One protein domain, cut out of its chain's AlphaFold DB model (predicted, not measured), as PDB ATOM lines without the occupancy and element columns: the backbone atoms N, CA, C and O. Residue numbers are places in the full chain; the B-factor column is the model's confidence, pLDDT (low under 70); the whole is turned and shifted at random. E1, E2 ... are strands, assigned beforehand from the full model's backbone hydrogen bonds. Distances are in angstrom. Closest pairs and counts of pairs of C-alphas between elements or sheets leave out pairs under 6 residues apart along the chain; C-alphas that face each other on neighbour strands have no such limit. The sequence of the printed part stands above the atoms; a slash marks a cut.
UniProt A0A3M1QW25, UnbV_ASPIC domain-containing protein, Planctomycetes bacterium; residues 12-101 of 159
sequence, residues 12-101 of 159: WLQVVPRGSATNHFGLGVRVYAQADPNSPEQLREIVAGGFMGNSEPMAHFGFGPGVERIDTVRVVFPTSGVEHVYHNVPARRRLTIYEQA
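Overview. This is residues 12 to 101 of the 159 residues of the protein "UnbV_ASPIC domain-containing protein" of Planctomycetes bacterium (UniProt A0A3M1QW25). Two sheets lie face to face as a sandwich, the four strands E3, E2, E5 and E6 making one layer and the three strands E4, E1 and E7 the other, with the strands of the two layers at 18 degrees to each other. From one end of this body the long loop between E3 and E4 reaches out around residue 50. The printed part has 90 residues with seven named strands, E1 to E7 in chain order, and no named helix; the class is all strand. The larger sheet, in the order E3, E2, E5, E6, is antiparallel and twisted, while the smaller, in the order E4, E1, E7, is mixed. The whole is compact, with a radius of gyration of the C-alphas of 12.9 A and spans of 38 by 33 by 20 A.

Arrangement. In the larger sheet E2, residues 30 to 34, and E5, residues 69 to 76, are inner strands and antiparallel neighbours at 160 degrees, with N 32 and O 74 2.8 A apart, within hydrogen-bond range. E3, residues 42 to 45, is an edge strand and forms a hairpin with E2; N 31 and O 44 are 2.8 A apart. E6, residues 83 to 90, is the other edge strand and forms a hairpin with E5; N 75 and O 84 are 2.8 A apart. E6 bends by 65 degrees at residue 87. In the smaller sheet E1, residues 12 to 18, is the inner strand. E4, residues 59 to 65, is its antiparallel neighbour, with N 15 and O 59 2.9 A apart, and E7, residues 93 to 98, is its parallel neighbour, with N 16 and O 95 2.8 A apart. Between the sheets, the closest C-alphas of E3 and E4 are those of Arg 44 and Ala 59, 5.8 A apart, and those of E1 and E2 are Val 15 and Val 31, 7.6 A apart. E2 and E7 are apart, and E6 and E7 meet only through their link.

Along the chain. E5 spans 20.6 A from first to last C-alpha, E6 19.7 A, E2 13.4 A and E3 10.4 A. E1 spans 19.7 A, from C-alpha 12 at (9.641, -57.229, -2.494) to C-alpha 18 at (11.944, -37.703, -3.189). E4 spans 18.9 A, and E7 spans 16.1 A, ending with C-alpha 98 at (9.160, -37.628, -6.955).

Size, cuts and confidence. The two C-alphas farthest apart are those of Thr 22 and Gly 66, at 39.1 A. The printed part has no cut. The links E1 to E2 and E3 to E4 are long, with 11 and 13 residues. Mean pLDDT of the printed part is 87.8, and residues 48 to 55 are under 70.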
ATOM      1  N   TRP A  12       9.372 -58.393  -3.320       93.81
ATOM      2  CA  TRP A  12       9.641 -57.229  -2.494       93.81
ATOM      3  C   TRP A  12       9.465 -55.964  -3.317       93.81
ATOM      4  O   TRP A  12       9.582 -55.992  -4.540       93.81
ATOM      5  N   LEU A  13       9.203 -54.856  -2.638       95.31
ATOM      6  CA  LEU A  13       9.180 -53.532  -3.238       95.31
ATOM      7  C   LEU A  13       9.934 -52.582  -2.317       95.31
ATOM      8  O   LEU A  13       9.726 -52.577  -1.100       95.31
ATOM      9  N   GLN A  14      10.829 -51.798  -2.903       95.00
ATOM     10  CA  GLN A  14      11.468 -50.674  -2.238       95.00
ATOM     11  C   GLN A  14      10.930 -49.387  -2.842       95.00
ATOM     12  O   GLN A  14      10.988 -49.228  -4.056       95.00
ATOM     13  N   VAL A  15      10.438 -48.467  -2.017       94.00
ATOM     14  CA  VAL A  15       9.952 -47.162  -2.480       94.00
ATOM     15  C   VAL A  15      10.794 -46.061  -1.854       94.00
ATOM     16  O   VAL A  15      10.885 -45.962  -0.632       94.00
ATOM     17  N   VAL A  16      11.415 -45.246  -2.699       92.44
ATOM     18  CA  VAL A  16      12.279 -44.118  -2.340       92.44
ATOM     19  C   VAL A  16      11.573 -42.835  -2.767       92.44
ATOM     20  O   VAL A  16      11.742 -42.398  -3.910       92.44
ATOM     21  N   PRO A  17      10.761 -42.224  -1.896       91.12
ATOM     22  CA  PRO A  17      10.168 -40.945  -2.217       91.12
ATOM     23  C   PRO A  17      11.225 -39.840  -2.169       91.12
ATOM     24  O   PRO A  17      12.155 -39.855  -1.359       91.12
ATOM     25  N   ARG A  18      11.072 -38.865  -3.054       88.31
ATOM     26  CA  ARG A  18      11.944 -37.703  -3.189       88.31
ATOM     27  C   ARG A  18      11.067 -36.467  -3.190       88.31
ATOM     28  O   ARG A  18      10.346 -36.215  -4.149       88.31
ATOM     29  N   GLY A  19      11.083 -35.747  -2.075       83.44
ATOM     30  CA  GLY A  19      10.309 -34.520  -1.953       83.44
ATOM     31  C   GLY A  19      10.988 -33.328  -2.618       83.44
ATOM     32  O   GLY A  19      12.107 -33.418  -3.124       83.44
ATOM     33  N   SER A  20      10.295 -32.201  -2.564       82.69
ATOM     34  CA  SER A  20      10.758 -30.880  -2.985       82.69
ATOM     35  C   SER A  20      11.964 -30.382  -2.176       82.69
ATOM     36  O   SER A  20      12.394 -30.997  -1.197       82.69
ATOM     37  N   ALA A  21      12.501 -29.212  -2.541       74.56
ATOM     38  CA  ALA A  21      13.659 -28.599  -1.884       74.56
ATOM     39  C   ALA A  21      13.544 -28.500  -0.346       74.56
ATOM     40  O   ALA A  21      14.552 -28.572   0.357       74.56
ATOM     41  N   THR A  22      12.328 -28.357   0.190       75.38
ATOM     42  CA  THR A  22      12.068 -28.234   1.633       75.38
ATOM     43  C   THR A  22      11.905 -29.580   2.347       75.38
ATOM     44  O   THR A  22      12.076 -29.634   3.564       75.38
ATOM     45  N   ASN A  23      11.633 -30.668   1.618       80.81
ATOM     46  CA  ASN A  23      11.527 -32.030   2.149       80.81
ATOM     47  C   ASN A  23      12.213 -33.053   1.226       80.81
ATOM     48  O   ASN A  23      11.631 -34.065   0.845       80.81
ATOM     49  N   HIS A  24      13.475 -32.805   0.872       80.88
ATOM     50  CA  HIS A  24      14.194 -33.575  -0.152       80.88
ATOM     51  C   HIS A  24      14.225 -35.097   0.102       80.88
ATOM     52  O   HIS A  24      14.195 -35.900  -0.830       80.88
ATOM     53  N   PHE A  25      14.258 -35.510   1.373       81.88
ATOM     54  CA  PHE A  25      14.260 -36.924   1.772       81.88
ATOM     55  C   PHE A  25      12.860 -37.542   1.909       81.88
ATOM     56  O   PHE A  25      12.758 -38.707   2.279       81.88
ATOM     57  N   GLY A  26      11.789 -36.784   1.653       82.50
ATOM     58  CA  GLY A  26      10.419 -37.284   1.740       82.50
ATOM     59  C   GLY A  26      10.024 -37.713   3.155       82.50
ATOM     60  O   GLY A  26       9.303 -38.690   3.325       82.50
ATOM     61  N   LEU A  27      10.502 -37.023   4.191       88.31
ATOM     62  CA  LEU A  27      10.141 -37.342   5.571       88.31
ATOM     63  C   LEU A  27       8.634 -37.147   5.792       88.31
ATOM     64  O   LEU A  27       8.047 -36.173   5.319       88.31
ATOM     65  N   GLY A  28       8.013 -38.085   6.503       89.88
ATOM     66  CA  GLY A  28       6.571 -38.150   6.736       89.88
ATOM     67  C   GLY A  28       5.756 -38.664   5.543       89.88
ATOM     68  O   GLY A  28       4.532 -38.759   5.653       89.88
ATOM     69  N   VAL A  29       6.391 -38.993   4.409       94.62
ATOM     70  CA  VAL A  29       5.701 -39.610   3.268       94.62
ATOM     71  C   VAL A  29       5.142 -40.960   3.688       94.62
ATOM     72  O   VAL A  29       5.853 -41.790   4.260       94.62
ATOM     73  N   ARG A  30       3.862 -41.182   3.390       96.44
ATOM     74  CA  ARG A  30       3.180 -42.451   3.648       96.44
ATOM     75  C   ARG A  30       3.095 -43.234   2.354       96.44
ATOM     76  O   ARG A  30       2.575 -42.732   1.363       96.44
ATOM     77  N   VAL A  31       3.606 -44.454   2.384       97.44
ATOM     78  CA  VAL A  31       3.566 -45.397   1.275       97.44
ATOM     79  C   VAL A  31       2.661 -46.548   1.669       97.44
ATOM     80  O   VAL A  31       2.905 -47.234   2.665       97.44
ATOM     81  N   TYR A  32       1.632 -46.755   0.869       97.88
ATOM     82  CA  TYR A  32       0.711 -47.864   0.965       97.88
ATOM     83  C   TYR A  32       0.985 -48.818  -0.194       97.88
ATOM     84  O   TYR A  32       1.213 -48.373  -1.317       97.88
ATOM     85  N   ALA A  33       0.999 -50.118   0.074       97.62
ATOM     86  CA  ALA A  33       1.180 -51.123  -0.962       97.62
ATOM     87  C   ALA A  33       0.267 -52.323  -0.721       97.62
ATOM     88  O   ALA A  33       0.233 -52.877   0.383       97.62
ATOM     89  N   GLN A  34      -0.433 -52.744  -1.767       97.00
ATOM     90  CA  GLN A  34      -1.377 -53.853  -1.750       97.00
ATOM     91  C   GLN A  34      -1.039 -54.803  -2.903       97.00
ATOM     92  O   GLN A  34      -0.909 -54.370  -4.041       97.00
ATOM     93  N   ALA A  35      -0.828 -56.089  -2.604       94.50
ATOM     94  CA  ALA A  35      -0.377 -57.058  -3.610       94.50
ATOM     95  C   ALA A  35      -1.498 -57.500  -4.559       94.50
ATOM     96  O   ALA A  35      -1.241 -57.736  -5.730       94.50
ATOM     97  N   ASP A  36      -2.712 -57.618  -4.025       93.94
ATOM     98  CA  ASP A  36      -3.946 -58.032  -4.700       93.94
ATOM     99  C   ASP A  36      -5.129 -57.274  -4.068       93.94
ATOM    100  O   ASP A  36      -5.079 -57.049  -2.848       93.94
ATOM    101  N   PRO A  37      -6.208 -56.956  -4.807       92.19
ATOM    102  CA  PRO A  37      -7.373 -56.238  -4.277       92.19
ATOM    103  C   PRO A  37      -8.004 -56.863  -3.019       92.19
ATOM    104  O   PRO A  37      -8.635 -56.171  -2.221       92.19
ATOM    105  N   ASN A  38      -7.825 -58.172  -2.810       93.00
ATOM    106  CA  ASN A  38      -8.337 -58.923  -1.662       93.00
ATOM    107  C   ASN A  38      -7.311 -59.090  -0.526       93.00
ATOM    108  O   ASN A  38      -7.629 -59.646   0.528       93.00
ATOM    109  N   SER A  39      -6.067 -58.656  -0.731       91.44
ATOM    110  CA  SER A  39      -4.996 -58.733   0.268       91.44
ATOM    111  C   SER A  39      -4.995 -57.510   1.198       91.44
ATOM    112  O   SER A  39      -5.442 -56.438   0.797       91.44
ATOM    113  N   PRO A  40      -4.483 -57.614   2.440       93.44
ATOM    114  CA  PRO A  40      -4.331 -56.448   3.305       93.44
ATOM    115  C   PRO A  40      -3.352 -55.419   2.727       93.44
ATOM    116  O   PRO A  40      -2.247 -55.772   2.309       93.44
ATOM    117  N   GLU A  41      -3.719 -54.141   2.793       96.50
ATOM    118  CA  GLU A  41      -2.818 -53.030   2.481       96.50
ATOM    119  C   GLU A  41      -1.723 -52.913   3.560       96.50
ATOM    120  O   GLU A  41      -1.992 -52.913   4.766       96.50
ATOM    121  N   GLN A  42      -0.462 -52.819   3.136       97.19
ATOM    122  CA  GLN A  42       0.671 -52.544   4.017       97.19
ATOM    123  C   GLN A  42       0.988 -51.049   4.001       97.19
ATOM    124  O   GLN A  42       1.156 -50.473   2.934       97.19
ATOM    125  N   LEU A  43       1.169 -50.443   5.176       97.00
ATOM    126  CA  LEU A  43       1.602 -49.051   5.319       97.00
ATOM    127  C   LEU A  43       3.049 -48.967   5.823       97.00
ATOM    128  O   LEU A  43       3.447 -49.673   6.761       97.00
ATOM    129  N   ARG A  44       3.827 -48.055   5.239       95.50
ATOM    130  CA  ARG A  44       5.127 -47.599   5.739       95.50
ATOM    131  C   ARG A  44       5.189 -46.082   5.680       95.50
ATOM    132  O   ARG A  44       4.791 -45.483   4.690       95.50
ATOM    133  N   GLU A  45       5.718 -45.471   6.728       93.94
ATOM    134  CA  GLU A  45       6.013 -44.041   6.752       93.94
ATOM    135  C   GLU A  45       7.525 -43.839   6.683       93.94
ATOM    136  O   GLU A  45       8.285 -44.557   7.340       93.94
ATOM    137  N   ILE A  46       7.963 -42.868   5.887       91.81
ATOM    138  CA  ILE A  46       9.362 -42.462   5.848       91.81
ATOM    139  C   ILE A  46       9.656 -41.621   7.081       91.81
ATOM    140  O   ILE A  46       9.193 -40.491   7.212       91.81
ATOM    141  N   VAL A  47      10.456 -42.165   7.988       85.06
ATOM    142  CA  VAL A  47      10.800 -41.512   9.252       85.06
ATOM    143  C   VAL A  47      12.291 -41.208   9.320       85.06
ATOM    144  O   VAL A  47      13.127 -41.994   8.871       85.06
ATOM    145  N   ALA A  48      12.637 -40.065   9.912       68.88
ATOM    146  CA  ALA A  48      14.022 -39.731  10.213       68.88
ATOM    147  C   ALA A  48      14.458 -40.463  11.488       68.88
ATOM    148  O   ALA A  48      14.097 -40.066  12.594       68.88
ATOM    149  N   GLY A  49      15.255 -41.522  11.328       60.72
ATOM    150  CA  GLY A  49      15.815 -42.281  12.447       60.72
ATOM    151  C   GLY A  49      14.848 -43.287  13.081       60.72
ATOM    152  O   GLY A  49      13.628 -43.147  13.044       60.72
ATOM    153  N   GLY A  50      15.430 -44.338  13.656       56.81
ATOM    154  CA  GLY A  50      14.752 -45.370  14.434       56.81
ATOM    155  C   GLY A  50      15.435 -45.557  15.788       56.81
ATOM    156  O   GLY A  50      16.470 -44.948  16.073       56.81
ATOM    157  N   PHE A  51      14.868 -46.400  16.652       44.84
ATOM    158  CA  PHE A  51      15.483 -46.704  17.943       44.84
ATOM    159  C   PHE A  51      16.884 -47.311  17.715       44.84
ATOM    160  O   PHE A  51      17.004 -48.435  17.239       44.84
ATOM    161  N   MET A  52      17.931 -46.538  18.035       46.94
ATOM    162  CA  MET A  52      19.361 -46.858  17.869       46.94
ATOM    163  C   MET A  52      19.929 -46.892  16.430       46.94
ATOM    164  O   MET A  52      20.898 -47.607  16.180       46.94
ATOM    165  N   GLY A  53      19.418 -46.094  15.484       53.59
ATOM    166  CA  GLY A  53      20.070 -45.960  14.171       53.59
ATOM    167  C   GLY A  53      19.476 -44.896  13.244       53.59
ATOM    168  O   GLY A  53      18.349 -44.444  13.440       53.59
ATOM    169  N   ASN A  54      20.240 -44.506  12.218       58.84
ATOM    170  CA  ASN A  54      19.722 -43.723  11.094       58.84
ATOM    171  C   ASN A  54      18.929 -44.655  10.169       58.84
ATOM    172  O   ASN A  54      19.471 -45.659   9.709       58.84
ATOM    173  N   SER A  55      17.667 -44.327   9.903       65.00
ATOM    174  CA  SER A  55      16.855 -45.025   8.902       65.00
ATOM    175  C   SER A  55      17.208 -44.501   7.512       65.00
ATOM    176  O   SER A  55      17.293 -43.288   7.316       65.00
ATOM    177  N   GLU A  56      17.408 -45.400   6.548       74.25
ATOM    178  CA  GLU A  56      17.427 -45.019   5.134       74.25
ATOM    179  C   GLU A  56      16.027 -44.482   4.767       74.25
ATOM    180  O   GLU A  56      15.038 -45.099   5.176       74.25
ATOM    181  N   PRO A  57      15.901 -43.341   4.058       84.81
ATOM    182  CA  PRO A  57      14.611 -42.751   3.697       84.81
ATOM    183  C   PRO A  57      13.943 -43.549   2.563       84.81
ATOM    184  O   PRO A  57      13.796 -43.087   1.433       84.81
ATOM    185  N   MET A  58      13.600 -44.799   2.863       89.75
ATOM    186  CA  MET A  58      13.070 -45.787   1.936       89.75
ATOM    187  C   MET A  58      12.069 -46.690   2.658       89.75
ATOM    188  O   MET A  58      12.316 -47.178   3.761       89.75
ATOM    189  N   ALA A  59      10.935 -46.944   2.016       93.06
ATOM    190  CA  ALA A  59       9.948 -47.902   2.484       93.06
ATOM    191  C   ALA A  59      10.259 -49.293   1.923       93.06
ATOM    192  O   ALA A  59      10.487 -49.455   0.724       93.06
ATOM    193  N   HIS A  60      10.247 -50.302   2.793       93.69
ATOM    194  CA  HIS A  60      10.474 -51.697   2.427       93.69
ATOM    195  C   HIS A  60       9.202 -52.518   2.627       93.69
ATOM    196  O   HIS A  60       8.650 -52.572   3.734       93.69
ATOM    197  N   PHE A  61       8.804 -53.219   1.570       95.19
ATOM    198  CA  PHE A  61       7.672 -54.135   1.557       95.19
ATOM    199  C   PHE A  61       8.116 -55.534   1.148       95.19
ATOM    200  O   PHE A  61       8.959 -55.704   0.265       95.19
ATOM    201  N   GLY A  62       7.524 -56.534   1.794       93.81
ATOM    202  CA  GLY A  62       7.657 -57.939   1.432       93.81
ATOM    203  C   GLY A  62       6.273 -58.539   1.226       93.81
ATOM    204  O   GLY A  62       5.371 -58.295   2.029       93.81
ATOM    205  N   PHE A  63       6.121 -59.328   0.166       92.62
ATOM    206  CA  PHE A  63       4.838 -59.910  -0.246       92.62
ATOM    207  C   PHE A  63       4.847 -61.443  -0.256       92.62
ATOM    208  O   PHE A  63       3.888 -62.071  -0.686       92.62
ATOM    209  N   GLY A  64       5.921 -62.061   0.243       88.06
ATOM    210  CA  GLY A  64       6.106 -63.509   0.151       88.06
ATOM    211  C   GLY A  64       6.426 -63.967  -1.279       88.06
ATOM    212  O   GLY A  64       6.690 -63.137  -2.150       88.06
ATOM    213  N   PRO A  65       6.502 -65.282  -1.527       88.56
ATOM    214  CA  PRO A  65       6.855 -65.823  -2.837       88.56
ATOM    215  C   PRO A  65       5.675 -65.776  -3.819       88.56
ATOM    216  O   PRO A  65       4.521 -65.881  -3.418       88.56
ATOM    217  N   GLY A  66       5.979 -65.686  -5.118       87.25
ATOM    218  CA  GLY A  66       4.993 -65.847  -6.199       87.25
ATOM    219  C   GLY A  66       4.206 -64.592  -6.590       87.25
ATOM    220  O   GLY A  66       3.396 -64.665  -7.505       87.25
ATOM    221  N   VAL A  67       4.449 -63.445  -5.950       91.50
ATOM    222  CA  VAL A  67       3.830 -62.167  -6.343       91.50
ATOM    223  C   VAL A  67       4.663 -61.525  -7.450       91.50
ATOM    224  O   VAL A  67       5.745 -61.003  -7.191       91.50
ATOM    225  N   GLU A  68       4.213 -61.586  -8.695       92.69
ATOM    226  CA  GLU A  68       4.966 -61.008  -9.819       92.69
ATOM    227  C   GLU A  68       4.734 -59.504  -9.969       92.69
ATOM    228  O   GLU A  68       5.649 -58.776 -10.356       92.69
ATOM    229  N   ARG A  69       3.542 -59.034  -9.591       93.50
ATOM    230  CA  ARG A  69       3.143 -57.628  -9.634       93.50
ATOM    231  C   ARG A  69       2.403 -57.239  -8.354       93.50
ATOM    232  O   ARG A  69       1.767 -58.081  -7.725       93.50
ATOM    233  N   ILE A  70       2.561 -55.987  -7.941       96.06
ATOM    234  CA  ILE A  70       1.851 -55.357  -6.832       96.06
ATOM    235  C   ILE A  70       0.680 -54.599  -7.448       96.06
ATOM    236  O   ILE A  70       0.910 -53.694  -8.248       96.06
ATOM    237  N   ASP A  71      -0.543 -54.970  -7.076       95.62
ATOM    238  CA  ASP A  71      -1.778 -54.368  -7.586       95.62
ATOM    239  C   ASP A  71      -1.788 -52.841  -7.471       95.62
ATOM    240  O   ASP A  71      -1.948 -52.156  -8.478       95.62
ATOM    241  N   THR A  72      -1.545 -52.309  -6.270       96.81
ATOM    242  CA  THR A  72      -1.598 -50.865  -6.026       96.81
ATOM    243  C   THR A  72      -0.450 -50.408  -5.129       96.81
ATOM    244  O   THR A  72      -0.194 -50.980  -4.063       96.81
ATOM    245  N   VAL A  73       0.227 -49.330  -5.533       96.94
ATOM    246  CA  VAL A  73       1.207 -48.589  -4.726       96.94
ATOM    247  C   VAL A  73       0.781 -47.131  -4.660       96.94
ATOM    248  O   VAL A  73       0.740 -46.447  -5.677       96.94
ATOM    249  N   ARG A  74       0.500 -46.633  -3.457       96.94
ATOM    250  CA  ARG A  74       0.002 -45.274  -3.234       96.94
ATOM    251  C   ARG A  74       0.946 -44.497  -2.333       96.94
ATOM    252  O   ARG A  74       1.284 -44.950  -1.239       96.94
ATOM    253  N   VAL A  75       1.392 -43.333  -2.791       95.69
ATOM    254  CA  VAL A  75       2.390 -42.500  -2.114       95.69
ATOM    255  C   VAL A  75       1.802 -41.131  -1.834       95.69
ATOM    256  O   VAL A  75       1.419 -40.423  -2.757       95.69
ATOM    257  N   VAL A  76       1.759 -40.755  -0.558       95.69
ATOM    258  CA  VAL A  76       1.150 -39.504  -0.099       95.69
ATOM    259  C   VAL A  76       2.217 -38.606   0.518       95.69
ATOM    260  O   VAL A  76       2.798 -38.942   1.560       95.69
ATOM    261  N   PHE A  77       2.450 -37.452  -0.105       92.69
ATOM    262  CA  PHE A  77       3.354 -36.414   0.383       92.69
ATOM    263  C   PHE A  77       2.610 -35.492   1.362       92.69
ATOM    264  O   PHE A  77       1.671 -34.799   0.973       92.69
ATOM    265  N   PRO A  78       2.996 -35.448   2.651       90.31
ATOM    266  CA  PRO A  78       2.171 -34.829   3.690       90.31
ATOM    267  C   PRO A  78       2.134 -33.298   3.622       90.31
ATOM    268  O   PRO A  78       1.171 -32.697   4.088       90.31
ATOM    269  N   THR A  79       3.187 -32.661   3.103       85.38
ATOM    270  CA  THR A  79       3.322 -31.196   3.111       85.38
ATOM    271  C   THR A  79       2.558 -30.547   1.964       85.38
ATOM    272  O   THR A  79       1.842 -29.577   2.193       85.38
ATOM    273  N   SER A  80       2.701 -31.071   0.746       87.25
ATOM    274  CA  SER A  80       1.973 -30.584  -0.430       87.25
ATOM    275  C   SER A  80       0.569 -31.172  -0.552       87.25
ATOM    276  O   SER A  80      -0.295 -30.549  -1.162       87.25
ATOM    277  N   GLY A  81       0.340 -32.361   0.013       87.56
ATOM    278  CA  GLY A  81      -0.870 -33.144  -0.218       87.56
ATOM    279  C   GLY A  81      -0.872 -33.893  -1.553       87.56
ATOM    280  O   GLY A  81      -1.895 -34.489  -1.880       87.56
ATOM    281  N   VAL A  82       0.230 -33.874  -2.317       90.38
ATOM    282  CA  VAL A  82       0.331 -34.634  -3.569       90.38
ATOM    283  C   VAL A  82       0.234 -36.129  -3.280       90.38
ATOM    284  O   VAL A  82       0.857 -36.649  -2.348       90.38
ATOM    285  N   GLU A  83      -0.551 -36.809  -4.104       93.19
ATOM    286  CA  GLU A  83      -0.778 -38.242  -4.056       93.19
ATOM    287  C   GLU A  83      -0.490 -38.846  -5.427       93.19
ATOM    288  O   GLU A  83      -1.028 -38.387  -6.431       93.19
ATOM    289  N   HIS A  84       0.339 -39.888  -5.441       91.94
ATOM    290  CA  HIS A  84       0.587 -40.711  -6.620       91.94
ATOM    291  C   HIS A  84       0.041 -42.108  -6.379       91.94
ATOM    292  O   HIS A  84       0.274 -42.687  -5.313       91.94
ATOM    293  N   VAL A  85      -0.653 -42.655  -7.371       94.00
ATOM    294  CA  VAL A  85      -1.166 -44.024  -7.366       94.00
ATOM    295  C   VAL A  85      -0.582 -44.724  -8.580       94.00
ATOM    296  O   VAL A  85      -0.656 -44.194  -9.678       94.00
ATOM    297  N   TYR A  86       0.022 -45.886  -8.365       93.38
ATOM    298  CA  TYR A  86       0.567 -46.721  -9.425       93.38
ATOM    299  C   TYR A  86      -0.104 -48.079  -9.377       93.38
ATOM    300  O   TYR A  86      -0.164 -48.698  -8.305       93.38
ATOM    301  N   HIS A  87      -0.535 -48.549 -10.539       95.06
ATOM    302  CA  HIS A  87      -1.143 -49.858 -10.690       95.06
ATOM    303  C   HIS A  87      -0.170 -50.870 -11.282       95.06
ATOM    304  O   HIS A  87       0.775 -50.526 -12.000       95.06
ATOM    305  N   ASN A  88      -0.401 -52.139 -10.940       94.44
ATOM    306  CA  ASN A  88       0.205 -53.282 -11.610       94.44
ATOM    307  C   ASN A  88       1.753 -53.241 -11.640       94.44
ATOM    308  O   ASN A  88       2.426 -53.640 -12.594       94.44
ATOM    309  N   VAL A  89       2.343 -52.751 -10.553       94.81
ATOM    310  CA  VAL A  89       3.772 -52.467 -10.434       94.81
ATOM    311  C   VAL A  89       4.579 -53.771 -10.421       94.81
ATOM    312  O   VAL A  89       4.352 -54.603  -9.540       94.81
ATOM    313  N   PRO A  90       5.591 -53.953 -11.292       93.62
ATOM    314  CA  PRO A  90       6.455 -55.129 -11.242       93.62
ATOM    315  C   PRO A  90       7.116 -55.303  -9.871       93.62
ATOM    316  O   PRO A  90       7.676 -54.359  -9.306       93.62
ATOM    317  N   ALA A  91       7.087 -56.518  -9.332       93.38
ATOM    318  CA  ALA A  91       7.752 -56.825  -8.075       93.38
ATOM    319  C   ALA A  91       9.281 -56.866  -8.218       93.38
ATOM    320  O   ALA A  91       9.849 -56.865  -9.307       93.38
ATOM    321  N   ARG A  92       9.966 -56.960  -7.073       92.19
ATOM    322  CA  ARG A  92      11.431 -57.078  -6.943       92.19
ATOM    323  C   ARG A  92      12.183 -55.886  -7.526       92.19
ATOM    324  O   ARG A  92      13.272 -56.039  -8.081       92.19
ATOM    325  N   ARG A  93      11.613 -54.696  -7.366       90.50
ATOM    326  CA  ARG A  93      12.212 -53.457  -7.848       90.50
ATOM    327  C   ARG A  93      12.288 -52.393  -6.773       90.50
ATOM    328  O   ARG A  93      11.570 -52.405  -5.769       90.50
ATOM    329  N   ARG A  94      13.173 -51.441  -7.036       92.56
ATOM    330  CA  ARG A  94      13.204 -50.149  -6.372       92.56
ATOM    331  C   ARG A  94      12.470 -49.143  -7.249       92.56
ATOM    332  O   ARG A  94      12.747 -49.065  -8.441       92.56
ATOM    333  N   LEU A  95      11.556 -48.399  -6.646       90.44
ATOM    334  CA  LEU A  95      10.852 -47.278  -7.247       90.44
ATOM    335  C   LEU A  95      11.328 -45.988  -6.607       90.44
ATOM    336  O   LEU A  95      11.298 -45.863  -5.385       90.44
ATOM    337  N   THR A  96      11.748 -45.033  -7.425       89.62
ATOM    338  CA  THR A  96      11.952 -43.656  -6.983       89.62
ATOM    339  C   THR A  96      10.749 -42.845  -7.425       89.62
ATOM    340  O   THR A  96      10.377 -42.896  -8.588       89.62
ATOM    341  N   ILE A  97      10.110 -42.164  -6.477       88.62
ATOM    342  CA  ILE A  97       8.875 -41.415  -6.724       88.62
ATOM    343  C   ILE A  97       9.109 -39.980  -6.284       88.62
ATOM    344  O   ILE A  97       9.424 -39.728  -5.120       88.62
ATOM    345  N   TYR A  98       8.977 -39.048  -7.215       87.38
ATOM    346  CA  TYR A  98       9.160 -37.628  -6.955       87.38
ATOM    347  C   TYR A  98       7.837 -36.985  -6.536       87.38
ATOM    348  O   TYR A  98       6.772 -37.370  -7.006       87.38
ATOM    349  N   GLU A  99       7.897 -36.015  -5.622       86.69
ATOM    350  CA  GLU A  99       6.712 -35.273  -5.171       86.69
ATOM    351  C   GLU A  99       6.001 -34.595  -6.338       86.69
ATOM    352  O   GLU A  99       4.782 -34.673  -6.423       86.69
ATOM    353  N   GLN A 100       6.744 -33.995  -7.264       83.38
ATOM    354  CA  GLN A 100       6.191 -33.505  -8.522       83.38
ATOM    355  C   GLN A 100       6.448 -34.546  -9.608       83.38
ATOM    356  O   GLN A 100       7.597 -34.907  -9.859       83.38
ATOM    357  N   ALA A 101       5.373 -35.059 -10.205       72.62
ATOM    358  CA  ALA A 101       5.480 -35.966 -11.337       72.62
ATOM    359  C   ALA A 101       5.891 -35.185 -12.587       72.62
ATOM    360  O   ALA A 101       5.322 -34.141 -12.904       72.62
TER     361      ALA A 101